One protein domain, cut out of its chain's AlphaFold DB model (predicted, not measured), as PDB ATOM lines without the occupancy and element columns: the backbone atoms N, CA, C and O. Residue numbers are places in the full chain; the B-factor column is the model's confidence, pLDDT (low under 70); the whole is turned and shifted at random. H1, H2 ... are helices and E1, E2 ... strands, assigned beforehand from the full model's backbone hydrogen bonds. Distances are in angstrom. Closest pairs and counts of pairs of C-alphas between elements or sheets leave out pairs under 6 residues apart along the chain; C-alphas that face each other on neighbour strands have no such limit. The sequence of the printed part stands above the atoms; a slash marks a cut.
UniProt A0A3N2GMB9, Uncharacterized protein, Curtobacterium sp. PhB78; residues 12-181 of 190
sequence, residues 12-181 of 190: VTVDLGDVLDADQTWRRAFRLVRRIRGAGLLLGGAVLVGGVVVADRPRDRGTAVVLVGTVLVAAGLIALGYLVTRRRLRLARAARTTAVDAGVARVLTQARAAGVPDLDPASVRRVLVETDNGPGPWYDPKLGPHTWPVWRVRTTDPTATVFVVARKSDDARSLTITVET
ATOM      1  N   VAL A  12       6.350  56.737   2.776       88.50
ATOM      2  CA  VAL A  12       4.894  56.681   2.937       88.50
ATOM      3  C   VAL A  12       4.434  55.252   2.802       88.50
ATOM      4  O   VAL A  12       4.633  54.646   1.757       88.50
ATOM      5  N   THR A  13       3.759  54.726   3.818       89.12
ATOM      6  CA  THR A  13       3.128  53.407   3.735       89.12
ATOM      7  C   THR A  13       1.618  53.555   3.604       89.12
ATOM      8  O   THR A  13       0.973  54.223   4.409       89.12
ATOM      9  N   VAL A  14       1.064  52.915   2.580       90.25
ATOM     10  CA  VAL A  14      -0.346  52.971   2.187       90.25
ATOM     11  C   VAL A  14      -0.960  51.585   2.358       90.25
ATOM     12  O   VAL A  14      -0.399  50.599   1.882       90.25
ATOM     13  N   ASP A  15      -2.123  51.495   3.003       91.88
ATOM     14  CA  ASP A  15      -2.899  50.252   3.070       91.88
ATOM     15  C   ASP A  15      -3.598  49.954   1.730       91.88
ATOM     16  O   ASP A  15      -4.256  50.820   1.137       91.88
ATOM     17  N   LEU A  16      -3.446  48.710   1.275       88.25
ATOM     18  CA  LEU A  16      -3.967  48.131   0.036       88.25
ATOM     19  C   LEU A  16      -4.842  46.889   0.280       88.25
ATOM     20  O   LEU A  16      -5.131  46.149  -0.668       88.25
ATOM     21  N   GLY A  17      -5.249  46.616   1.525       88.25
ATOM     22  CA  GLY A  17      -6.037  45.427   1.856       88.25
ATOM     23  C   GLY A  17      -7.278  45.245   0.973       88.25
ATOM     24  O   GLY A  17      -7.550  44.140   0.505       88.25
ATOM     25  N   ASP A  18      -7.974  46.334   0.651       89.00
ATOM     26  CA  ASP A  18      -9.150  46.350  -0.224       89.00
ATOM     27  C   ASP A  18      -8.839  45.964  -1.679       89.00
ATOM     28  O   ASP A  18      -9.588  45.202  -2.302       89.00
ATOM     29  N   VAL A  19      -7.713  46.439  -2.219       88.00
ATOM     30  CA  VAL A  19      -7.227  46.065  -3.556       88.00
ATOM     31  C   VAL A  19      -6.919  44.567  -3.609       88.00
ATOM     32  O   VAL A  19      -7.324  43.879  -4.554       88.00
ATOM     33  N   LEU A  20      -6.241  44.050  -2.579       87.44
ATOM     34  CA  LEU A  20      -5.881  42.638  -2.481       87.44
ATOM     35  C   LEU A  20      -7.124  41.745  -2.352       87.44
ATOM     36  O   LEU A  20      -7.246  40.744  -3.064       87.44
ATOM     37  N   ASP A  21      -8.067  42.113  -1.488       89.12
ATOM     38  CA  ASP A  21      -9.294  41.351  -1.251       89.12
ATOM     39  C   ASP A  21     -10.172  41.294  -2.519       89.12
ATOM     40  O   ASP A  21     -10.732  40.238  -2.863       89.12
ATOM     41  N   ALA A  22     -10.228  42.388  -3.288       87.31
ATOM     42  CA  ALA A  22     -10.915  42.431  -4.576       87.31
ATOM     43  C   ALA A  22     -10.234  41.544  -5.639       87.31
ATOM     44  O   ALA A  22     -10.918  40.806  -6.363       87.31
ATOM     45  N   ASP A  23      -8.897  41.546  -5.715       86.88
ATOM     46  CA  ASP A  23      -8.149  40.665  -6.624       86.88
ATOM     47  C   ASP A  23      -8.335  39.184  -6.266       86.88
ATOM     48  O   ASP A  23      -8.647  38.360  -7.134       86.88
ATOM     49  N   GLN A  24      -8.246  38.831  -4.978       87.19
ATOM     50  CA  GLN A  24      -8.490  37.465  -4.511       87.19
ATOM     51  C   GLN A  24      -9.905  36.993  -4.846       87.19
ATOM     52  O   GLN A  24     -10.090  35.859  -5.306       87.19
ATOM     53  N   THR A  25     -10.905  37.853  -4.650       87.75
ATOM     54  CA  THR A  25     -12.304  37.564  -4.984       87.75
ATOM     55  C   THR A  25     -12.459  37.274  -6.476       87.75
ATOM     56  O   THR A  25     -13.064  36.266  -6.862       87.75
ATOM     57  N   TRP A  26     -11.836  38.089  -7.329       87.94
ATOM     58  CA  TRP A  26     -11.822  37.867  -8.772       87.94
ATOM     59  C   TRP A  26     -11.116  36.556  -9.159       87.94
ATOM     60  O   TRP A  26     -11.682  35.761  -9.914       87.94
ATOM     61  N   ARG A  27      -9.935  36.254  -8.596       86.56
ATOM     62  CA  ARG A  27      -9.208  34.992  -8.852       86.56
ATOM     63  C   ARG A  27     -10.001  33.762  -8.417       86.56
ATOM     64  O   ARG A  27      -9.990  32.738  -9.106       86.56
ATOM     65  N   ARG A  28     -10.689  33.828  -7.272       85.12
ATOM     66  CA  ARG A  28     -11.577  32.752  -6.790       85.12
ATOM     67  C   ARG A  28     -12.731  32.532  -7.771       85.12
ATOM     68  O   ARG A  28     -12.938  31.396  -8.200       85.12
ATOM     69  N   ALA A  29     -13.404  33.601  -8.199       83.12
ATOM     70  CA  ALA A  29     -14.473  33.522  -9.193       83.12
ATOM     71  C   ALA A  29     -13.977  32.950 -10.534       83.12
ATOM     72  O   ALA A  29     -14.617  32.069 -11.108       83.12
ATOM     73  N   PHE A  30     -12.806  33.384 -11.009       82.56
ATOM     74  CA  PHE A  30     -12.207  32.898 -12.253       82.56
ATOM     75  C   PHE A  30     -11.887  31.396 -12.206       82.56
ATOM     76  O   PHE A  30     -12.236  30.656 -13.130       82.56
ATOM     77  N   ARG A  31     -11.283  30.915 -11.109       84.69
ATOM     78  CA  ARG A  31     -11.019  29.478 -10.909       84.69
ATOM     79  C   ARG A  31     -12.306  28.655 -10.914       84.69
ATOM     80  O   ARG A  31     -12.324  27.566 -11.486       84.69
ATOM     81  N   LEU A  32     -13.382  29.181 -10.332       81.44
ATOM     82  CA  LEU A  32     -14.682  28.514 -10.300       81.44
ATOM     83  C   LEU A  32     -15.307  28.416 -11.702       81.44
ATOM     84  O   LEU A  32     -15.719  27.328 -12.100       81.44
ATOM     85  N   VAL A  33     -15.268  29.491 -12.502       80.00
ATOM     86  CA  VAL A  33     -15.688  29.457 -13.921       80.00
ATOM     87  C   VAL A  33     -14.898  28.406 -14.704       80.00
ATOM     88  O   VAL A  33     -15.482  27.630 -15.462       80.00
ATOM     89  N   ARG A  34     -13.572  28.351 -14.514       80.94
ATOM     90  CA  ARG A  34     -12.707  27.380 -15.202       80.94
ATOM     91  C   ARG A  34     -13.075  25.937 -14.845       80.94
ATOM     92  O   ARG A  34     -13.124  25.097 -15.740       80.94
ATOM     93  N   ARG A  35     -13.376  25.657 -13.571       79.62
ATOM     94  CA  ARG A  35     -13.832  24.330 -13.115       79.62
ATOM     95  C   ARG A  35     -15.180  23.943 -13.720       79.62
ATOM     96  O   ARG A  35     -15.292  22.838 -14.234       79.62
ATOM     97  N   ILE A  36     -16.160  24.852 -13.727       74.94
ATOM     98  CA  ILE A  36     -17.478  24.595 -14.334       74.94
ATOM     99  C   ILE A  36     -17.336  24.299 -15.829       74.94
ATOM    100  O   ILE A  36     -17.949  23.360 -16.326       74.94
ATOM    101  N   ARG A  37     -16.485  25.045 -16.544       73.75
ATOM    102  CA  ARG A  37     -16.214  24.783 -17.964       73.75
ATOM    103  C   ARG A  37     -15.590  23.401 -18.187       73.75
ATOM    104  O   ARG A  37     -15.991  22.710 -19.117       73.75
ATOM    105  N   GLY A  38     -14.642  22.994 -17.340       73.38
ATOM    106  CA  GLY A  38     -14.041  21.655 -17.391       73.38
ATOM    107  C   GLY A  38     -15.050  20.539 -17.104       73.38
ATOM    108  O   GLY A  38     -15.121  19.573 -17.855       73.38
ATOM    109  N   ALA A  39     -15.884  20.701 -16.074       73.00
ATOM    110  CA  ALA A  39     -16.934  19.740 -15.735       73.00
ATOM    111  C   ALA A  39     -17.998  19.630 -16.840       73.00
ATOM    112  O   ALA A  39     -18.398  18.526 -17.196       73.00
ATOM    113  N   GLY A  40     -18.406  20.757 -17.431       67.56
ATOM    114  CA  GLY A  40     -19.330  20.774 -18.566       67.56
ATOM    115  C   GLY A  40     -18.777  20.056 -19.801       67.56
ATOM    116  O   GLY A  40     -19.523  19.347 -20.468       67.56
ATOM    117  N   LEU A  41     -17.471  20.172 -20.074       71.12
ATOM    118  CA  LEU A  41     -16.799  19.416 -21.140       71.12
ATOM    119  C   LEU A  41     -16.804  17.904 -20.871       71.12
ATOM    120  O   LEU A  41     -17.116  17.134 -21.774       71.12
ATOM    121  N   LEU A  42     -16.503  17.482 -19.638       69.62
ATOM    122  CA  LEU A  42     -16.519  16.063 -19.257       69.62
ATOM    123  C   LEU A  42     -17.928  15.465 -19.335       69.62
ATOM    124  O   LEU A  42     -18.102  14.373 -19.870       69.62
ATOM    125  N   LEU A  43     -18.939  16.195 -18.856       67.31
ATOM    126  CA  LEU A  43     -20.337  15.769 -18.928       67.31
ATOM    127  C   LEU A  43     -20.841  15.727 -20.375       67.31
ATOM    128  O   LEU A  43     -21.476  14.752 -20.761       67.31
ATOM    129  N   GLY A  44     -20.511  16.730 -21.194       64.19
ATOM    130  CA  GLY A  44     -20.831  16.723 -22.625       64.19
ATOM    131  C   GLY A  44     -20.191  15.542 -23.362       64.19
ATOM    132  O   GLY A  44     -20.859  14.881 -24.154       64.19
ATOM    133  N   GLY A  45     -18.932  15.220 -23.046       64.25
ATOM    134  CA  GLY A  45     -18.248  14.037 -23.574       64.25
ATOM    135  C   GLY A  45     -18.911  12.725 -23.147       64.25
ATOM    136  O   GLY A  45     -19.171  11.869 -23.988       64.25
ATOM    137  N   ALA A  46     -19.257  12.582 -21.865       63.94
ATOM    138  CA  ALA A  46     -19.921  11.387 -21.344       63.94
ATOM    139  C   ALA A  46     -21.321  11.172 -21.945       63.94
ATOM    140  O   ALA A  46     -21.685  10.041 -22.261       63.94
ATOM    141  N   VAL A  47     -22.090  12.248 -22.156       63.78
ATOM    142  CA  VAL A  47     -23.409  12.186 -22.808       63.78
ATOM    143  C   VAL A  47     -23.290  11.782 -24.277       63.78
ATOM    144  O   VAL A  47     -24.091  10.973 -24.734       63.78
ATOM    145  N   LEU A  48     -22.291  12.282 -25.014       60.41
ATOM    146  CA  LEU A  48     -22.054  11.864 -26.401       60.41
ATOM    147  C   LEU A  48     -21.694  10.375 -26.488       60.41
ATOM    148  O   LEU A  48     -22.270   9.656 -27.299       60.41
ATOM    149  N   VAL A  49     -20.802   9.892 -25.618       60.81
ATOM    150  CA  VAL A  49     -20.408   8.473 -25.581       60.81
ATOM    151  C   VAL A  49     -21.585   7.581 -25.170       60.81
ATOM    152  O   VAL A  49     -21.855   6.578 -25.824       60.81
ATOM    153  N   GLY A  50     -22.341   7.962 -24.135       55.69
ATOM    154  CA  GLY A  50     -23.526   7.221 -23.694       55.69
ATOM    155  C   GLY A  50     -24.666   7.229 -24.719       55.69
ATOM    156  O   GLY A  50     -25.320   6.209 -24.915       55.69
ATOM    157  N   GLY A  51     -24.873   8.349 -25.420       52.59
ATOM    158  CA  GLY A  51     -25.882   8.487 -26.472       52.59
ATOM    159  C   GLY A  51     -25.601   7.613 -27.697       52.59
ATOM    160  O   GLY A  51     -26.528   7.009 -28.232       52.59
ATOM    161  N   VAL A  52     -24.329   7.475 -28.095       55.28
ATOM    162  CA  VAL A  52     -23.913   6.569 -29.182       55.28
ATOM    163  C   VAL A  52     -24.150   5.101 -28.805       55.28
ATOM    164  O   VAL A  52     -24.648   4.337 -29.624       55.28
ATOM    165  N   VAL A  53     -23.883   4.709 -27.555       54.06
ATOM    166  CA  VAL A  53     -24.080   3.322 -27.086       54.06
ATOM    167  C   VAL A  53     -25.566   2.941 -26.977       54.06
ATOM    168  O   VAL A  53     -25.929   1.795 -27.234       54.06
ATOM    169  N   VAL A  54     -26.446   3.883 -26.620       52.12
ATOM    170  CA  VAL A  54     -27.900   3.637 -26.525       52.12
ATOM    171  C   VAL A  54     -28.561   3.554 -27.905       52.12
ATOM    172  O   VAL A  54     -29.510   2.787 -28.076       52.12
ATOM    173  N   ALA A  55     -28.052   4.284 -28.902       53.19
ATOM    174  CA  ALA A  55     -28.540   4.196 -30.280       53.19
ATOM    175  C   ALA A  55     -28.346   2.792 -30.890       53.19
ATOM    176  O   ALA A  55     -29.137   2.383 -31.737       53.19
ATOM    177  N   ASP A  56     -27.353   2.040 -30.410       52.38
ATOM    178  CA  ASP A  56     -27.002   0.708 -30.916       52.38
ATOM    179  C   ASP A  56     -27.865  -0.429 -30.317       52.38
ATOM    180  O   ASP A  56     -27.821  -1.572 -30.772       52.38
ATOM    181  N   ARG A  57     -28.685  -0.147 -29.288       54.56
ATOM    182  CA  ARG A  57     -29.623  -1.120 -28.689       54.56
ATOM    183  C   ARG A  57     -30.922  -0.448 -28.224       54.56
ATOM    184  O   ARG A  57     -31.002  -0.015 -27.070       54.56
ATOM    185  N   PRO A  58     -31.983  -0.407 -29.051       51.03
ATOM    186  CA  PRO A  58     -33.247   0.195 -28.655       51.03
ATOM    187  C   PRO A  58     -33.977  -0.773 -27.720       51.03
ATOM    188  O   PRO A  58     -34.661  -1.684 -28.177       51.03
ATOM    189  N   ARG A  59     -33.790  -0.629 -26.401       55.97
ATOM    190  CA  ARG A  59     -34.401  -1.556 -25.436       55.97
ATOM    191  C   ARG A  59     -35.793  -1.148 -24.955       55.97
ATOM    192  O   ARG A  59     -36.472  -2.036 -24.488       55.97
ATOM    193  N   ASP A  60     -36.212   0.120 -25.093       62.81
ATOM    194  CA  ASP A  60     -37.616   0.579 -24.985       62.81
ATOM    195  C   ASP A  60     -37.732   2.106 -25.199       62.81
ATOM    196  O   ASP A  60     -36.872   2.873 -24.753       62.81
ATOM    197  N   ARG A  61     -38.817   2.584 -25.838       60.59
ATOM    198  CA  ARG A  61     -39.058   4.031 -26.081       60.59
ATOM    199  C   ARG A  61     -39.180   4.850 -24.789       60.59
ATOM    200  O   ARG A  61     -38.749   6.000 -24.769       60.59
ATOM    201  N   GLY A  62     -39.728   4.274 -23.716       62.22
ATOM    202  CA  GLY A  62     -39.888   4.958 -22.424       62.22
ATOM    203  C   GLY A  62     -38.549   5.336 -21.781       62.22
ATOM    204  O   GLY A  62     -38.375   6.457 -21.308       62.22
ATOM    205  N   THR A  63     -37.564   4.444 -21.858       63.91
ATOM    206  CA  THR A  63     -36.211   4.655 -21.319       63.91
ATOM    207  C   THR A  63     -35.456   5.741 -22.085       63.91
ATOM    208  O   THR A  63     -34.754   6.551 -21.482       63.91
ATOM    209  N   ALA A  64     -35.641   5.813 -23.409       62.38
ATOM    210  CA  ALA A  64     -35.043   6.853 -24.244       62.38
ATOM    211  C   ALA A  64     -35.584   8.255 -23.908       62.38
ATOM    212  O   ALA A  64     -34.807   9.204 -23.811       62.38
ATOM    213  N   VAL A  65     -36.896   8.389 -23.667       66.69
ATOM    214  CA  VAL A  65     -37.524   9.669 -23.286       66.69
ATOM    215  C   VAL A  65     -37.011  10.160 -21.930       66.69
ATOM    216  O   VAL A  65     -36.667  11.335 -21.797       66.69
ATOM    217  N   VAL A  66     -36.895   9.265 -20.942       71.06
ATOM    218  CA  VAL A  66     -36.350   9.605 -19.618       71.06
ATOM    219  C   VAL A  66     -34.898  10.068 -19.733       71.06
ATOM    220  O   VAL A  66     -34.568  11.130 -19.212       71.06
ATOM    221  N   LEU A  67     -34.060   9.340 -20.485       69.12
ATOM    222  CA  LEU A  67     -32.658   9.698 -20.730       69.12
ATOM    223  C   LEU A  67     -32.515  11.089 -21.358       69.12
ATOM    224  O   LEU A  67     -31.778  11.924 -20.827       69.12
ATOM    225  N   VAL A  68     -33.255  11.364 -22.437       70.25
ATOM    226  CA  VAL A  68     -33.246  12.671 -23.115       70.25
ATOM    227  C   VAL A  68     -33.701  13.784 -22.166       70.25
ATOM    228  O   VAL A  68     -33.052  14.828 -22.100       70.25
ATOM    229  N   GLY A  69     -34.754  13.551 -21.376       71.38
ATOM    230  CA  GLY A  69     -35.225  14.492 -20.358       71.38
ATOM    231  C   GLY A  69     -34.147  14.828 -19.324       71.38
ATOM    232  O   GLY A  69     -33.859  16.004 -19.093       71.38
ATOM    233  N   THR A  70     -33.478  13.820 -18.756       73.94
ATOM    234  CA  THR A  70     -32.362  14.037 -17.815       73.94
ATOM    235  C   THR A  70     -31.191  14.790 -18.438       73.94
ATOM    236  O   THR A  70     -30.626  15.670 -17.788       73.94
ATOM    237  N   VAL A  71     -30.838  14.496 -19.693       73.62
ATOM    238  CA  VAL A  71     -29.756  15.197 -20.400       73.62
ATOM    239  C   VAL A  71     -30.104  16.670 -20.604       73.62
ATOM    240  O   VAL A  71     -29.264  17.533 -20.347       73.62
ATOM    241  N   LEU A  72     -31.337  16.980 -21.009       76.56
ATOM    242  CA  LEU A  72     -31.789  18.360 -21.198       76.56
ATOM    243  C   LEU A  72     -31.826  19.139 -19.879       76.56
ATOM    244  O   LEU A  72     -31.368  20.281 -19.838       76.56
ATOM    245  N   VAL A  73     -32.301  18.525 -18.790       76.31
ATOM    246  CA  VAL A  73     -32.287  19.145 -17.454       76.31
ATOM    247  C   VAL A  73     -30.852  19.403 -16.992       76.31
ATOM    248  O   VAL A  73     -30.539  20.511 -16.548       76.31
ATOM    249  N   ALA A  74     -29.951  18.430 -17.153       74.00
ATOM    250  CA  ALA A  74     -28.539  18.597 -16.820       74.00
ATOM    251  C   ALA A  74     -27.886  19.713 -17.654       74.00
ATOM    252  O   ALA A  74     -27.202  20.575 -17.103       74.00
ATOM    253  N   ALA A  75     -28.146  19.758 -18.964       73.81
ATOM    254  CA  ALA A  75     -27.656  20.812 -19.849       73.81
ATOM    255  C   ALA A  75     -28.191  22.197 -19.447       73.81
ATOM    256  O   ALA A  75     -27.426  23.162 -19.400       73.81
ATOM    257  N   GLY A  76     -29.475  22.292 -19.089       76.44
ATOM    258  CA  GLY A  76     -30.100  23.517 -18.588       76.44
ATOM    259  C   GLY A  76     -29.457  24.021 -17.293       76.44
ATOM    260  O   GLY A  76     -29.120  25.201 -17.189       76.44
ATOM    261  N   LEU A  77     -29.197  23.127 -16.333       80.38
ATOM    262  CA  LEU A  77     -28.511  23.466 -15.080       80.38
ATOM    263  C   LEU A  77     -27.061  23.912 -15.313       80.38
ATOM    264  O   LEU A  77     -26.608  24.880 -14.696       80.38
ATOM    265  N   ILE A  78     -26.341  23.269 -16.238       78.00
ATOM    266  CA  ILE A  78     -24.980  23.670 -16.626       78.00
ATOM    267  C   ILE A  78     -24.995  25.057 -17.278       78.00
ATOM    268  O   ILE A  78     -24.175  25.909 -16.926       78.00
ATOM    269  N   ALA A  79     -25.933  25.313 -18.195       78.56
ATOM    270  CA  ALA A  79     -26.071  26.603 -18.865       78.56
ATOM    271  C   ALA A  79     -26.411  27.726 -17.872       78.56
ATOM    272  O   ALA A  79     -25.777  28.786 -17.892       78.56
ATOM    273  N   LEU A  80     -27.350  27.480 -16.951       81.88
ATOM    274  CA  LEU A  80     -27.701  28.419 -15.888       81.88
ATOM    275  C   LEU A  80     -26.505  28.683 -14.963       81.88
ATOM    276  O   LEU A  80     -26.168  29.840 -14.697       81.88
ATOM    277  N   GLY A  81     -25.808  27.625 -14.537       78.06
ATOM    278  CA  GLY A  81     -24.583  27.724 -13.748       78.06
ATOM    279  C   GLY A  81     -23.524  28.569 -14.454       78.06
ATOM    280  O   GLY A  81     -22.954  29.486 -13.859       78.06
ATOM    281  N   TYR A  82     -23.306  28.351 -15.751       80.31
ATOM    282  CA  TYR A  82     -22.374  29.143 -16.548       80.31
ATOM    283  C   TYR A  82     -22.766  30.627 -16.612       80.31
ATOM    284  O   TYR A  82     -21.913  31.492 -16.390       80.31
ATOM    285  N   LEU A  83     -24.043  30.946 -16.849       83.25
ATOM    286  CA  LEU A  83     -24.542  32.325 -16.900       83.25
ATOM    287  C   LEU A  83     -24.353  33.059 -15.567       83.25
ATOM    288  O   LEU A  83     -23.805  34.168 -15.546       83.25
ATOM    289  N   VAL A  84     -24.742  32.432 -14.453       84.44
ATOM    290  CA  VAL A  84     -24.574  32.997 -13.104       84.44
ATOM    291  C   VAL A  84     -23.098  33.251 -12.819       84.44
ATOM    292  O   VAL A  84     -22.721  34.340 -12.376       84.44
ATOM    293  N   THR A  85     -22.235  32.283 -13.128       81.06
ATOM    294  CA  THR A  85     -20.803  32.410 -12.845       81.06
ATOM    295  C   THR A  85     -20.139  33.467 -13.728       81.06
ATOM    296  O   THR A  85     -19.315  34.247 -13.250       81.06
ATOM    297  N   ARG A  86     -20.547  33.578 -14.998       81.06
ATOM    298  CA  ARG A  86     -20.086  34.631 -15.914       81.06
ATOM    299  C   ARG A  86     -20.498  36.020 -15.427       81.06
ATOM    300  O   ARG A  86     -19.686  36.944 -15.484       81.06
ATOM    301  N   ARG A  87     -21.725  36.176 -14.918       85.81
ATOM    302  CA  ARG A  87     -22.192  37.441 -14.327       85.81
ATOM    303  C   ARG A  87     -21.387  37.800 -13.079       85.81
ATOM    304  O   ARG A  87     -20.909  38.926 -12.981       85.81
ATOM    305  N   ARG A  88     -21.161  36.840 -12.175       81.31
ATOM    306  CA  ARG A  88     -20.316  37.040 -10.985       81.31
ATOM    307  C   ARG A  88     -18.887  37.435 -11.352       81.31
ATOM    308  O   ARG A  88     -18.345  38.345 -10.740       81.31
ATOM    309  N   LEU A  89     -18.302  36.823 -12.384       85.44
ATOM    310  CA  LEU A  89     -16.965  37.185 -12.860       85.44
ATOM    311  C   LEU A  89     -16.903  38.627 -13.382       85.44
ATOM    312  O   LEU A  89     -15.925  39.324 -13.122       85.44
ATOM    313  N   ARG A  90     -17.939  39.087 -14.099       86.12
ATOM    314  CA  ARG A  90     -18.028  40.483 -14.564       86.12
ATOM    315  C   ARG A  90     -18.096  41.461 -13.393       86.12
ATOM    316  O   ARG A  90     -17.336  42.421 -13.382       86.12
ATOM    317  N   LEU A  91     -18.947  41.186 -12.405       87.06
ATOM    318  CA  LEU A  91     -19.073  42.020 -11.205       87.06
ATOM    319  C   LEU A  91     -17.773  42.044 -10.394       87.06
ATOM    320  O   LEU A  91     -17.309  43.115 -10.026       87.06
ATOM    321  N   ALA A  92     -17.132  40.889 -10.193       83.88
ATOM    322  CA  ALA A  92     -15.850  40.811  -9.496       83.88
ATOM    323  C   ALA A  92     -14.732  41.553 -10.245       83.88
ATOM    324  O   ALA A  92     -13.881  42.180  -9.624       83.88
ATOM    325  N   ARG A  93     -14.737  41.521 -11.586       87.06
ATOM    326  CA  ARG A  93     -13.786  42.292 -12.397       87.06
ATOM    327  C   ARG A  93     -14.013  43.796 -12.253       87.06
ATOM    328  O   ARG A  93     -13.034  44.515 -12.109       87.06
ATOM    329  N   ALA A  94     -15.269  44.242 -12.273       87.75
ATOM    330  CA  ALA A  94     -15.617  45.646 -12.062       87.75
ATOM    331  C   ALA A  94     -15.219  46.119 -10.652       87.75
ATOM    332  O   ALA A  94     -14.576  47.152 -10.509       87.75
ATOM    333  N   ALA A  95     -15.503  45.313  -9.624       86.31
ATOM    334  CA  ALA A  95     -15.086  45.598  -8.253       86.31
ATOM    335  C   ALA A  95     -13.557  45.693  -8.127       86.31
ATOM    336  O   ALA A  95     -13.055  46.629  -7.515       86.31
ATOM    337  N   ARG A  96     -12.808  44.785  -8.773       88.56
ATOM    338  CA  ARG A  96     -11.341  44.853  -8.835       88.56
ATOM    339  C   ARG A  96     -10.858  46.150  -9.479       88.56
ATOM    340  O   ARG A  96      -9.953  46.774  -8.943       88.56
ATOM    341  N   THR A  97     -11.427  46.557 -10.614       89.19
ATOM    342  CA  THR A  97     -11.014  47.806 -11.272       89.19
ATOM    343  C   THR A  97     -11.299  49.021 -10.399       89.19
ATOM    344  O   THR A  97     -10.410  49.840 -10.223       89.19
ATOM    345  N   THR A  98     -12.477  49.084  -9.773       92.00
ATOM    346  CA  THR A  98     -12.836  50.178  -8.864       92.00
ATOM    347  C   THR A  98     -11.931  50.222  -7.636       92.00
ATOM    348  O   THR A  98     -11.488  51.301  -7.258       92.00
ATOM    349  N   ALA A  99     -11.611  49.068  -7.041       91.62
ATOM    350  CA  ALA A  99     -10.688  48.993  -5.911       91.62
ATOM    351  C   ALA A  99      -9.283  49.470  -6.303       91.62
ATOM    352  O   ALA A  99      -8.685  50.261  -5.585       91.62
ATOM    353  N   VAL A 100      -8.777  49.054  -7.470       92.25
ATOM    354  CA  VAL A 100      -7.485  49.530  -7.989       92.25
ATOM    355  C   VAL A 100      -7.504  51.040  -8.203       92.25
ATOM    356  O   VAL A 100      -6.590  51.712  -7.743       92.25
ATOM    357  N   ASP A 101      -8.529  51.587  -8.859       93.19
ATOM    358  CA  ASP A 101      -8.610  53.024  -9.135       93.19
ATOM    359  C   ASP A 101      -8.706  53.843  -7.827       93.19
ATOM    360  O   ASP A 101      -8.040  54.871  -7.685       93.19
ATOM    361  N   ALA A 102      -9.448  53.348  -6.829       92.81
ATOM    362  CA  ALA A 102      -9.498  53.934  -5.487       92.81
ATOM    363  C   ALA A 102      -8.148  53.837  -4.752       92.81
ATOM    364  O   ALA A 102      -7.724  54.797  -4.110       92.81
ATOM    365  N   GLY A 103      -7.452  52.704  -4.880       92.12
ATOM    366  CA  GLY A 103      -6.106  52.501  -4.349       92.12
ATOM    367  C   GLY A 103      -5.090  53.462  -4.968       92.12
ATOM    368  O   GLY A 103      -4.317  54.070  -4.235       92.12
ATOM    369  N   VAL A 104      -5.134  53.677  -6.291       93.88
ATOM    370  CA  VAL A 104      -4.294  54.680  -6.974       93.88
ATOM    371  C   VAL A 104      -4.548  56.061  -6.382       93.88
ATOM    372  O   VAL A 104      -3.602  56.723  -5.968       93.88
ATOM    373  N   ALA A 105      -5.811  56.486  -6.292       93.81
ATOM    374  CA  ALA A 105      -6.153  57.790  -5.731       93.81
ATOM    375  C   ALA A 105      -5.628  57.946  -4.293       93.81
ATOM    376  O   ALA A 105      -4.995  58.952  -3.981       93.81
ATOM    377  N   ARG A 106      -5.810  56.924  -3.445       93.94
ATOM    378  CA  ARG A 106      -5.319  56.909  -2.058       93.94
ATOM    379  C   ARG A 106      -3.801  57.064  -1.988       93.94
ATOM    380  O   ARG A 106      -3.318  57.900  -1.228       93.94
ATOM    381  N   VAL A 107      -3.068  56.298  -2.797       92.25
ATOM    382  CA  VAL A 107      -1.605  56.370  -2.875       92.25
ATOM    383  C   VAL A 107      -1.151  57.769  -3.284       92.25
ATOM    384  O   VAL A 107      -0.298  58.344  -2.617       92.25
ATOM    385  N   LEU A 108      -1.745  58.348  -4.333       92.31
ATOM    386  CA  LEU A 108      -1.401  59.693  -4.802       92.31
ATOM    387  C   LEU A 108      -1.677  60.762  -3.737       92.31
ATOM    388  O   LEU A 108      -0.850  61.643  -3.516       92.31
ATOM    389  N   THR A 109      -2.819  60.676  -3.047       93.19
ATOM    390  CA  THR A 109      -3.165  61.610  -1.967       93.19
ATOM    391  C   THR A 109      -2.192  61.510  -0.795       93.19
ATOM    392  O   THR A 109      -1.730  62.540  -0.308       93.19
ATOM    393  N   GLN A 110      -1.853  60.296  -0.351       92.06
ATOM    394  CA  GLN A 110      -0.929  60.093   0.769       92.06
ATOM    395  C   GLN A 110       0.512  60.472   0.406       92.06
ATOM    396  O   GLN A 110       1.186  61.116   1.207       92.06
ATOM    397  N   ALA A 111       0.957  60.157  -0.812       88.81
ATOM    398  CA  ALA A 111       2.258  60.574  -1.331       88.81
ATOM    399  C   ALA A 111       2.379  62.108  -1.344       88.81
ATOM    400  O   ALA A 111       3.327  62.661  -0.785       88.81
ATOM    401  N   ARG A 112       1.369  62.806  -1.883       88.19
ATOM    402  CA  ARG A 112       1.335  64.274  -1.895       88.19
ATOM    403  C   ARG A 112       1.328  64.865  -0.482       88.19
ATOM    404  O   ARG A 112       2.039  65.833  -0.229       88.19
ATOM    405  N   ALA A 113       0.558  64.286   0.440       87.31
ATOM    406  CA  ALA A 113       0.513  64.737   1.834       87.31
ATOM    407  C   ALA A 113       1.870  64.603   2.548       87.31
ATOM    408  O   ALA A 113       2.168  65.380   3.450       87.31
ATOM    409  N   ALA A 114       2.702  63.653   2.123       85.19
ATOM    410  CA  ALA A 114       4.044  63.444   2.650       85.19
ATOM    411  C   ALA A 114       5.146  64.210   1.897       85.19
ATOM    412  O   ALA A 114       6.328  63.995   2.160       85.19
ATOM    413  N   GLY A 115       4.787  65.081   0.946       83.62
ATOM    414  CA  GLY A 115       5.755  65.857   0.168       83.62
ATOM    415  C   GLY A 115       6.509  65.050  -0.894       83.62
ATOM    416  O   GLY A 115       7.531  65.513  -1.397       83.62
ATOM    417  N   VAL A 116       6.019  63.858  -1.253       84.50
ATOM    418  CA  VAL A 116       6.521  63.113  -2.414       84.50
ATOM    419  C   VAL A 116       6.125  63.876  -3.687       84.50
ATOM    420  O   VAL A 116       4.979  64.327  -3.779       84.50
ATOM    421  N   PRO A 117       7.024  64.021  -4.679       83.44
ATOM    422  CA  PRO A 117       6.687  64.633  -5.963       83.44
ATOM    423  C   PRO A 117       5.504  63.947  -6.645       83.44
ATOM    424  O   PRO A 117       5.295  62.745  -6.471       83.44
ATOM    425  N   ASP A 118       4.743  64.704  -7.437       88.44
ATOM    426  CA  ASP A 118       3.547  64.183  -8.100       88.44
ATOM    427  C   ASP A 118       3.893  62.935  -8.939       88.44
ATOM    428  O   ASP A 118       4.760  62.955  -9.818       88.44
ATOM    429  N   LEU A 119       3.237  61.820  -8.612       88.56
ATOM    430  CA  LEU A 119       3.486  60.506  -9.204       88.56
ATOM    431  C   LEU A 119       2.583  60.283 -10.415       88.56
ATOM    432  O   LEU A 119       1.404  60.634 -10.392       88.56
ATOM    433  N   ASP A 120       3.113  59.632 -11.450       88.50
ATOM    434  CA  ASP A 120       2.346  59.222 -12.622       88.50
ATOM    435  C   ASP A 120       1.310  58.149 -12.228       88.50
ATOM    436  O   ASP A 120       1.701  57.038 -11.833       88.50
ATOM    437  N   PRO A 121      -0.005  58.421 -12.373       90.75
ATOM    438  CA  PRO A 121      -1.059  57.478 -12.012       90.75
ATOM    439  C   PRO A 121      -0.951  56.139 -12.746       90.75
ATOM    440  O   PRO A 121      -1.314  55.104 -12.185       90.75
ATOM    441  N   ALA A 122      -0.448  56.128 -13.988       88.19
ATOM    442  CA  ALA A 122      -0.284  54.894 -14.752       88.19
ATOM    443  C   ALA A 122       0.816  54.009 -14.151       88.19
ATOM    444  O   ALA A 122       0.621  52.797 -14.007       88.19
ATOM    445  N   SER A 123       1.935  54.606 -13.731       84.94
ATOM    446  CA  SER A 123       3.004  53.893 -13.033       84.94
ATOM    447  C   SER A 123       2.541  53.310 -11.692       84.94
ATOM    448  O   SER A 123       2.792  52.135 -11.431       84.94
ATOM    449  N   VAL A 124       1.775  54.063 -10.890       88.38
ATOM    450  CA  VAL A 124       1.199  53.573  -9.623       88.38
ATOM    451  C   VAL A 124       0.208  52.440  -9.884       88.38
ATOM    452  O   VAL A 124       0.269  51.392  -9.242       88.38
ATOM    453  N   ARG A 125      -0.673  52.598 -10.878       89.62
ATOM    454  CA  ARG A 125      -1.634  51.560 -11.270       89.62
ATOM    455  C   ARG A 125      -0.941  50.262 -11.668       89.62
ATOM    456  O   ARG A 125      -1.407  49.195 -11.271       89.62
ATOM    457  N   ARG A 126       0.149  50.346 -12.438       86.56
ATOM    458  CA  ARG A 126       0.966  49.186 -12.815       86.56
ATOM    459  C   ARG A 126       1.423  48.435 -11.564       86.56
ATOM    460  O   ARG A 126       1.096  47.260 -11.431       86.56
ATOM    461  N   VAL A 127       2.039  49.146 -10.614       84.62
ATOM    462  CA  VAL A 127       2.494  48.569  -9.340       84.62
ATOM    463  C   VAL A 127       1.357  47.883  -8.590       84.62
ATOM    464  O   VAL A 127       1.535  46.776  -8.097       84.62
ATOM    465  N   LEU A 128       0.167  48.484  -8.514       87.19
ATOM    466  CA  LEU A 128      -0.970  47.881  -7.810       87.19
ATOM    467  C   LEU A 128      -1.498  46.607  -8.488       87.19
ATOM    468  O   LEU A 128      -1.888  45.667  -7.796       87.19
ATOM    469  N   VAL A 129      -1.513  46.561  -9.822       84.31
ATOM    470  CA  VAL A 129      -2.082  45.449 -10.603       84.31
ATOM    471  C   VAL A 129      -1.141  44.251 -10.694       84.31
ATOM    472  O   VAL A 129      -1.615  43.109 -10.694       84.31
ATOM    473  N   GLU A 130       0.158  44.506 -10.808       78.88
ATOM    474  CA  GLU A 130       1.184  43.476 -10.918       78.88
ATOM    475  C   GLU A 130       1.335  42.705  -9.602       78.88
ATOM    476  O   GLU A 130       1.264  43.263  -8.507       78.88
ATOM    477  N   THR A 131       1.415  41.379  -9.706       63.94
ATOM    478  CA  THR A 131       1.372  40.476  -8.538       63.94
ATOM    479  C   THR A 131       2.691  39.804  -8.228       63.94
ATOM    480  O   THR A 131       2.799  39.091  -7.239       63.94
ATOM    481  N   ASP A 132       3.674  40.023  -9.084       60.44
ATOM    482  CA  ASP A 132       5.067  40.009  -8.695       60.44
ATOM    483  C   ASP A 132       5.360  41.227  -7.811       60.44
ATOM    484  O   ASP A 132       4.660  42.241  -7.816       60.44
ATOM    485  N   ASN A 133       6.406  41.124  -7.005       55.06
ATOM    486  CA  ASN A 133       6.834  42.235  -6.163       55.06
ATOM    487  C   ASN A 133       7.671  43.274  -6.944       55.06
ATOM    488  O   ASN A 133       8.294  44.138  -6.339       55.06
ATOM    489  N   GLY A 134       7.684  43.199  -8.276       53.22
ATOM    490  CA  GLY A 134       8.586  43.933  -9.162       53.22
ATOM    491  C   GLY A 134       9.285  42.979 -10.121       53.22
ATOM    492  O   GLY A 134       9.348  41.778  -9.827       53.22
ATOM    493  N   PRO A 135       9.899  43.481 -11.213       53.31
ATOM    494  CA  PRO A 135      11.050  42.780 -11.767       53.31
ATOM    495  C   PRO A 135      11.995  42.524 -10.585       53.31
ATOM    496  O   PRO A 135      12.339  43.459  -9.865       53.31
ATOM    497  N   GLY A 136      12.268  41.245 -10.306       42.53
ATOM    498  CA  GLY A 136      12.898  40.792  -9.063       42.53
ATOM    499  C   GLY A 136      14.174  41.561  -8.694       42.53
ATOM    500  O   GLY A 136      14.764  42.230  -9.547       42.53
ATOM    501  N   PRO A 137      14.644  41.453  -7.437       43.44
ATOM    502  CA  PRO A 137      15.910  42.057  -7.071       43.44
ATOM    503  C   PRO A 137      16.977  41.415  -7.958       43.44
ATOM    504  O   PRO A 137      17.158  40.196  -7.946       43.44
ATOM    505  N   TRP A 138      17.697  42.213  -8.738       42.09
ATOM    506  CA  TRP A 138      19.019  41.769  -9.144       42.09
ATOM    507  C   TRP A 138      19.831  41.813  -7.857       42.09
ATOM    508  O   TRP A 138      20.181  42.886  -7.375       42.09
ATOM    509  N   TYR A 139      20.002  40.646  -7.234       38.12
ATOM    510  CA  TYR A 139      20.873  40.476  -6.085       38.12
ATOM    511  C   TYR A 139      22.282  40.896  -6.514       38.12
ATOM    512  O   TYR A 139      22.969  40.152  -7.213       38.12
ATOM    513  N   ASP A 140      22.691  42.103  -6.138       40.66
ATOM    514  CA  ASP A 140      24.071  42.549  -6.253       40.66
ATOM    515  C   ASP A 140      24.672  42.591  -4.837       40.66
ATOM    516  O   ASP A 140      24.299  43.444  -4.023       40.66
ATOM    517  N   PRO A 141      25.604  41.677  -4.515       38.31
ATOM    518  CA  PRO A 141      26.246  41.610  -3.206       38.31
ATOM    519  C   PRO A 141      27.087  42.850  -2.855       38.31
ATOM    520  O   PRO A 141      27.563  42.952  -1.726       38.31
ATOM    521  N   LYS A 142      27.266  43.809  -3.775       42.41
ATOM    522  CA  LYS A 142      27.935  45.093  -3.517       42.41
ATOM    523  C   LYS A 142      26.986  46.212  -3.055       42.41
ATOM    524  O   LYS A 142      27.479  47.292  -2.739       42.41
ATOM    525  N   LEU A 143      25.661  45.997  -3.033       43.16
ATOM    526  CA  LEU A 143      24.670  47.089  -2.945       43.16
ATOM    527  C   LEU A 143      24.021  47.374  -1.583       43.16
ATOM    528  O   LEU A 143      23.297  48.362  -1.485       43.16
ATOM    529  N   GLY A 144      24.264  46.609  -0.515       43.03
ATOM    530  CA  GLY A 144      23.569  46.884   0.758       43.03
ATOM    531  C   GLY A 144      22.027  46.768   0.638       43.03
ATOM    532  O   GLY A 144      21.548  46.113  -0.280       43.03
ATOM    533  N   PRO A 145      21.219  47.332   1.559       44.84
ATOM    534  CA  PRO A 145      19.972  46.748   2.095       44.84
ATOM    535  C   PRO A 145      18.713  46.722   1.196       44.84
ATOM    536  O   PRO A 145      17.604  46.618   1.716       44.84
ATOM    537  N   HIS A 146      18.819  46.718  -0.130       51.19
ATOM    538  CA  HIS A 146      17.673  46.382  -0.989       51.19
ATOM    539  C   HIS A 146      17.676  44.886  -1.314       51.19
ATOM    540  O   HIS A 146      17.819  44.461  -2.457       51.19
ATOM    541  N   THR A 147      17.503  44.061  -0.278       51.84
ATOM    542  CA  THR A 147      17.365  42.596  -0.384       51.84
ATOM    543  C   THR A 147      16.019  42.158  -0.972       51.84
ATOM    544  O   THR A 147      15.713  40.965  -0.988       51.84
ATOM    545  N   TRP A 148      15.189  43.103  -1.422       55.62
ATOM    546  CA  TRP A 148      13.787  42.876  -1.750       55.62
ATOM    547  C   TRP A 148      13.401  43.496  -3.102       55.62
ATOM    548  O   TRP A 148      13.924  44.546  -3.471       55.62
ATOM    549  N   PRO A 149      12.479  42.861  -3.843       62.69
ATOM    550  CA  PRO A 149      11.928  43.397  -5.089       62.69
ATOM    551  C   PRO A 149      11.210  44.744  -4.873       62.69
ATOM    552  O   PRO A 149      10.415  44.894  -3.942       62.69
ATOM    553  N   VAL A 150      11.513  45.720  -5.735       72.56
ATOM    554  CA  VAL A 150      10.956  47.083  -5.710       72.56
ATOM    555  C   VAL A 150      10.508  47.516  -7.101       72.56
ATOM    556  O   VAL A 150      11.075  47.124  -8.122       72.56
ATOM    557  N   TRP A 151       9.501  48.380  -7.143       75.12
ATOM    558  CA  TRP A 151       8.985  48.983  -8.359       75.12
ATOM    559  C   TRP A 151       9.531  50.386  -8.565       75.12
ATOM    560  O   TRP A 151       9.505  51.205  -7.651       75.12
ATOM    561  N   ARG A 152       9.921  50.704  -9.802       79.00
ATOM    562  CA  ARG A 152      10.152  52.092 -10.217       79.00
ATOM    563  C   ARG A 152       8.808  52.781 -10.443       79.00
ATOM    564  O   ARG A 152       8.035  52.347 -11.309       79.00
ATOM    565  N   VAL A 153       8.549  53.849  -9.697       82.88
ATOM    566  CA  VAL A 153       7.388  54.724  -9.880       82.88
ATOM    567  C   VAL A 153       7.857  55.979 -10.600       82.88
ATOM    568  O   VAL A 153       8.874  56.568 -10.242       82.88
ATOM    569  N   ARG A 154       7.152  56.359 -11.666       83.62
ATOM    570  CA  ARG A 154       7.495  57.561 -12.429       83.62
ATOM    571  C   ARG A 154       6.841  58.766 -11.772       83.62
ATOM    572  O   ARG A 154       5.731  58.668 -11.259       83.62
ATOM    573  N   THR A 155       7.522  59.897 -11.813       83.44
ATOM    574  CA  THR A 155       6.928  61.200 -11.522       83.44
ATOM    575  C   THR A 155       6.191  61.708 -12.761       83.44
ATOM    576  O   THR A 155       6.542  61.352 -13.889       83.44
ATOM    577  N   THR A 156       5.158  62.531 -12.579       85.69
ATOM    578  CA  THR A 156       4.514  63.243 -13.697       85.69
ATOM    579  C   THR A 156       5.416  64.326 -14.271       85.69
ATOM    580  O   THR A 156       5.320  64.633 -15.455       85.69
ATOM    581  N   ASP A 157       6.286  64.903 -13.440       80.38
ATOM    582  CA  ASP A 157       7.314  65.843 -13.872       80.38
ATOM    583  C   ASP A 157       8.562  65.073 -14.347       80.38
ATOM    584  O   ASP A 157       9.233  64.444 -13.521       80.38
ATOM    585  N   PRO A 158       8.898  65.108 -15.651       68.50
ATOM    586  CA  PRO A 158      10.078  64.434 -16.189       68.50
ATOM    587  C   PRO A 158      11.397  65.104 -15.774       68.50
ATOM    588  O   PRO A 158      12.461  64.531 -15.999       68.50
ATOM    589  N   THR A 159      11.347  66.311 -15.200       71.69
ATOM    590  CA  THR A 159      12.523  67.055 -14.727       71.69
ATOM    591  C   THR A 159      12.856  66.785 -13.261       71.69
ATOM    592  O   THR A 159      13.921  67.191 -12.793       71.69
ATOM    593  N   ALA A 160      11.990  66.056 -12.549       69.56
ATOM    594  CA  ALA A 160      12.224  65.669 -11.168       69.56
ATOM    595  C   ALA A 160      13.517  64.843 -11.052       69.56
ATOM    596  O   ALA A 160      13.652  63.762 -11.624       69.56
ATOM    597  N   THR A 161      14.475  65.341 -10.272       67.94
ATOM    598  CA  THR A 161      15.771  64.692 -10.013       67.94
ATOM    599  C   THR A 161      15.704  63.718  -8.834       67.94
ATOM    600  O   THR A 161      16.663  63.572  -8.080       67.94
ATOM    601  N   VAL A 162      14.559  63.058  -8.657       74.88
ATOM    602  CA  VAL A 162      14.330  62.089  -7.585       74.88
ATOM    603  C   VAL A 162      13.962  60.726  -8.150       74.88
ATOM    604  O   VAL A 162      13.405  60.607  -9.240       74.88
ATOM    605  N   PHE A 163      14.247  59.689  -7.376       74.19
ATOM    606  CA  PHE A 163      13.968  58.308  -7.728       74.19
ATOM    607  C   PHE A 163      12.915  57.781  -6.768       74.19
ATOM    608  O   PHE A 163      13.167  57.643  -5.575       74.19
ATOM    609  N   VAL A 164      11.710  57.531  -7.276       80.25
ATOM    610  CA  VAL A 164      10.617  57.021  -6.450       80.25
ATOM    611  C   VAL A 164      10.551  55.509  -6.595       80.25
ATOM    612  O   VAL A 164      10.337  54.977  -7.690       80.25
ATOM    613  N   VAL A 165      10.724  54.821  -5.474       82.25
ATOM    614  CA  VAL A 165      10.586  53.370  -5.386       82.25
ATOM    615  C   VAL A 165       9.343  53.011  -4.598       82.25
ATOM    616  O   VAL A 165       8.974  53.703  -3.652       82.25
ATOM    617  N   ALA A 166       8.689  51.926  -4.991       82.44
ATOM    618  CA  ALA A 166       7.569  51.377  -4.252       82.44
ATOM    619  C   ALA A 166       7.798  49.903  -3.929       82.44
ATOM    620  O   ALA A 166       8.199  49.109  -4.779       82.44
ATOM    621  N   ARG A 167       7.507  49.533  -2.690       83.25
ATOM    622  CA  ARG A 167       7.653  48.192  -2.145       83.25
ATOM    623  C   ARG A 167       6.303  47.709  -1.650       83.25
ATOM    624  O   ARG A 167       5.657  48.396  -0.868       83.25
ATOM    625  N   LYS A 168       5.910  46.503  -2.047       83.25
ATOM    626  CA  LYS A 168       4.794  45.808  -1.402       83.25
ATOM    627  C   LYS A 168       5.279  45.063  -0.162       83.25
ATOM    628  O   LYS A 168       6.403  44.558  -0.151       83.25
ATOM    629  N   SER A 169       4.439  44.984   0.864       82.69
ATOM    630  CA  SER A 169       4.643  44.033   1.961       82.69
ATOM    631  C   SER A 169       4.649  42.590   1.442       82.69
ATOM    632  O   SER A 169       4.150  42.311   0.352       82.69
ATOM    633  N   ASP A 170       5.175  41.652   2.235       79.81
ATOM    634  CA  ASP A 170       5.261  40.235   1.843       79.81
ATOM    635  C   ASP A 170       3.882  39.604   1.574       79.81
ATOM    636  O   ASP A 170       3.744  38.710   0.740       79.81
ATOM    637  N   ASP A 171       2.843  40.099   2.250       82.06
ATOM    638  CA  ASP A 171       1.443  39.720   2.041       82.06
ATOM    639  C   ASP A 171       0.708  40.602   1.013       82.06
ATOM    640  O   ASP A 171      -0.483  40.403   0.767       82.06
ATOM    641  N   ALA A 172       1.410  41.566   0.407       80.19
ATOM    642  CA  ALA A 172       0.909  42.569  -0.531       80.19
ATOM    643  C   ALA A 172      -0.262  43.428  -0.010       80.19
ATOM    644  O   ALA A 172      -0.989  44.024  -0.810       80.19
ATOM    645  N   ARG A 173      -0.462  43.496   1.314       87.38
ATOM    646  CA  ARG A 173      -1.500  44.323   1.947       87.38
ATOM    647  C   ARG A 173      -1.103  45.779   2.111       87.38
ATOM    648  O   ARG A 173      -1.994  46.599   2.276       87.38
ATOM    649  N   SER A 174       0.175  46.126   2.036       87.88
ATOM    650  CA  SER A 174       0.608  47.522   2.065       87.88
ATOM    651  C   SER A 174       1.608  47.840   0.961       87.88
ATOM    652  O   SER A 174       2.268  46.956   0.407       87.88
ATOM    653  N   LEU A 175       1.681  49.127   0.623       87.50
ATOM    654  CA  LEU A 175       2.639  49.698  -0.312       87.50
ATOM    655  C   LEU A 175       3.422  50.807   0.371       87.50
ATOM    656  O   LEU A 175       2.858  51.837   0.723       87.50
ATOM    657  N   THR A 176       4.720  50.607   0.507       88.81
ATOM    658  CA  THR A 176       5.660  51.608   0.994       88.81
ATOM    659  C   THR A 176       6.298  52.311  -0.194       88.81
ATOM    660  O   THR A 176       6.876  51.658  -1.057       88.81
ATOM    661  N   ILE A 177       6.187  53.631  -0.257       87.75
ATOM    662  CA  ILE A 177       6.835  54.497  -1.236       87.75
ATOM    663  C   ILE A 177       7.997  55.194  -0.551       87.75
ATOM    664  O   ILE A 177       7.823  55.746   0.531       87.75
ATOM    665  N   THR A 178       9.150  55.209  -1.206       85.25
ATOM    666  CA  THR A 178      10.353  55.878  -0.715       85.25
ATOM    667  C   THR A 178      10.910  56.771  -1.814       85.25
ATOM    668  O   THR A 178      10.965  56.380  -2.984       85.25
ATOM    669  N   VAL A 179      11.305  57.986  -1.438       83.62
ATOM    670  CA  VAL A 179      11.979  58.933  -2.329       83.62
ATOM    671  C   VAL A 179      13.480  58.870  -2.090       83.62
ATOM    672  O   VAL A 179      13.958  59.171  -0.999       83.62
ATOM    673  N   GLU A 180      14.226  58.512  -3.128       77.31
ATOM    674  CA  GLU A 180      15.683  58.496  -3.129       77.31
ATOM    675  C   GLU A 180      16.223  59.717  -3.890       77.31
ATOM    676  O   GLU A 180      15.826  60.009  -5.021       77.31
ATOM    677  N   THR A 181      17.131  60.462  -3.259       70.75
ATOM    678  CA  THR A 181      17.743  61.680  -3.826       70.75
ATOM    679  C   THR A 181      18.946  61.386  -4.719       70.75
ATOM    680  O   THR A 181      19.399  62.255  -5.460       70.75
TER     681      THR A 181
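This is residues 12 to 181 of the 190 residues of an uncharacterized protein of Curtobacterium sp. PhB78 (UniProt A0A3N2GMB9). A small antiparallel sheet makes a head at one end of a long helical hairpin, H1 and H2; residues 103 to 113 of H2 and the short H3 cover one face of the sheet, in two layers. Residues 140 to 145 stick out from the head. The printed part has 170 residues with three named helices and four named strands, in the order E1 H1 H2 H3 E2 E3 E4; the sheet's order is E1 E4 E3 E2, and the class is mixed. The whole is extended, spanning 85 by 35 by 25 A, with a radius of gyration of the C-alphas of 26.0 A.

E1, residues 12 to 15, is an edge strand antiparallel to E4, residues 174 to 180; N 12 and O 177 are 2.9 A apart, within hydrogen-bond range. E2, residues 151 to 153, E3, residues 163 to 168, and E4 form a meander, each strand the antiparallel neighbour of the one before, with N 151 and O 166 at 2.8 A and N 167 and O 176 at 2.8 A. H2, residues 61 to 113, is over E1, height 14.2 A over the sheet; their closest C-alphas, Val 107 and Val 14, are 6.2 A apart. H3, residues 121 to 129, is on the same face, height 7.8 A. H2 touches H3 with residues 100 to 108 alone, at a steep tilt of 47 degrees, opposite ways; the closest C-alphas, Val 104 and Arg 125, are 5.9 A apart. H1, residues 17 to 55, touches H2 at a shallow tilt of 16 degrees, opposite ways, with the C-alphas of Ala 22 and Arg 96 closest at 4.9 A. In H1, H2 and H3 every O i to N i+4 pair is within hydrogen-bond range.

E1 begins at C-alpha 12 (4.894, 56.681, 2.937). H1 measures 56.9 A and H2 77.7 A from first to last C-alpha. E4, 19.4 A, ends at C-alpha 180 (15.683, 58.496, -3.129).

The farthest C-alphas, Asp 60 and Thr 181, are 85.1 A apart. The printed part has no cut; the link from H3 to E2 is long. Low-confidence residues, under 70 in pLDDT, include 42 to 65 and 131 to 149.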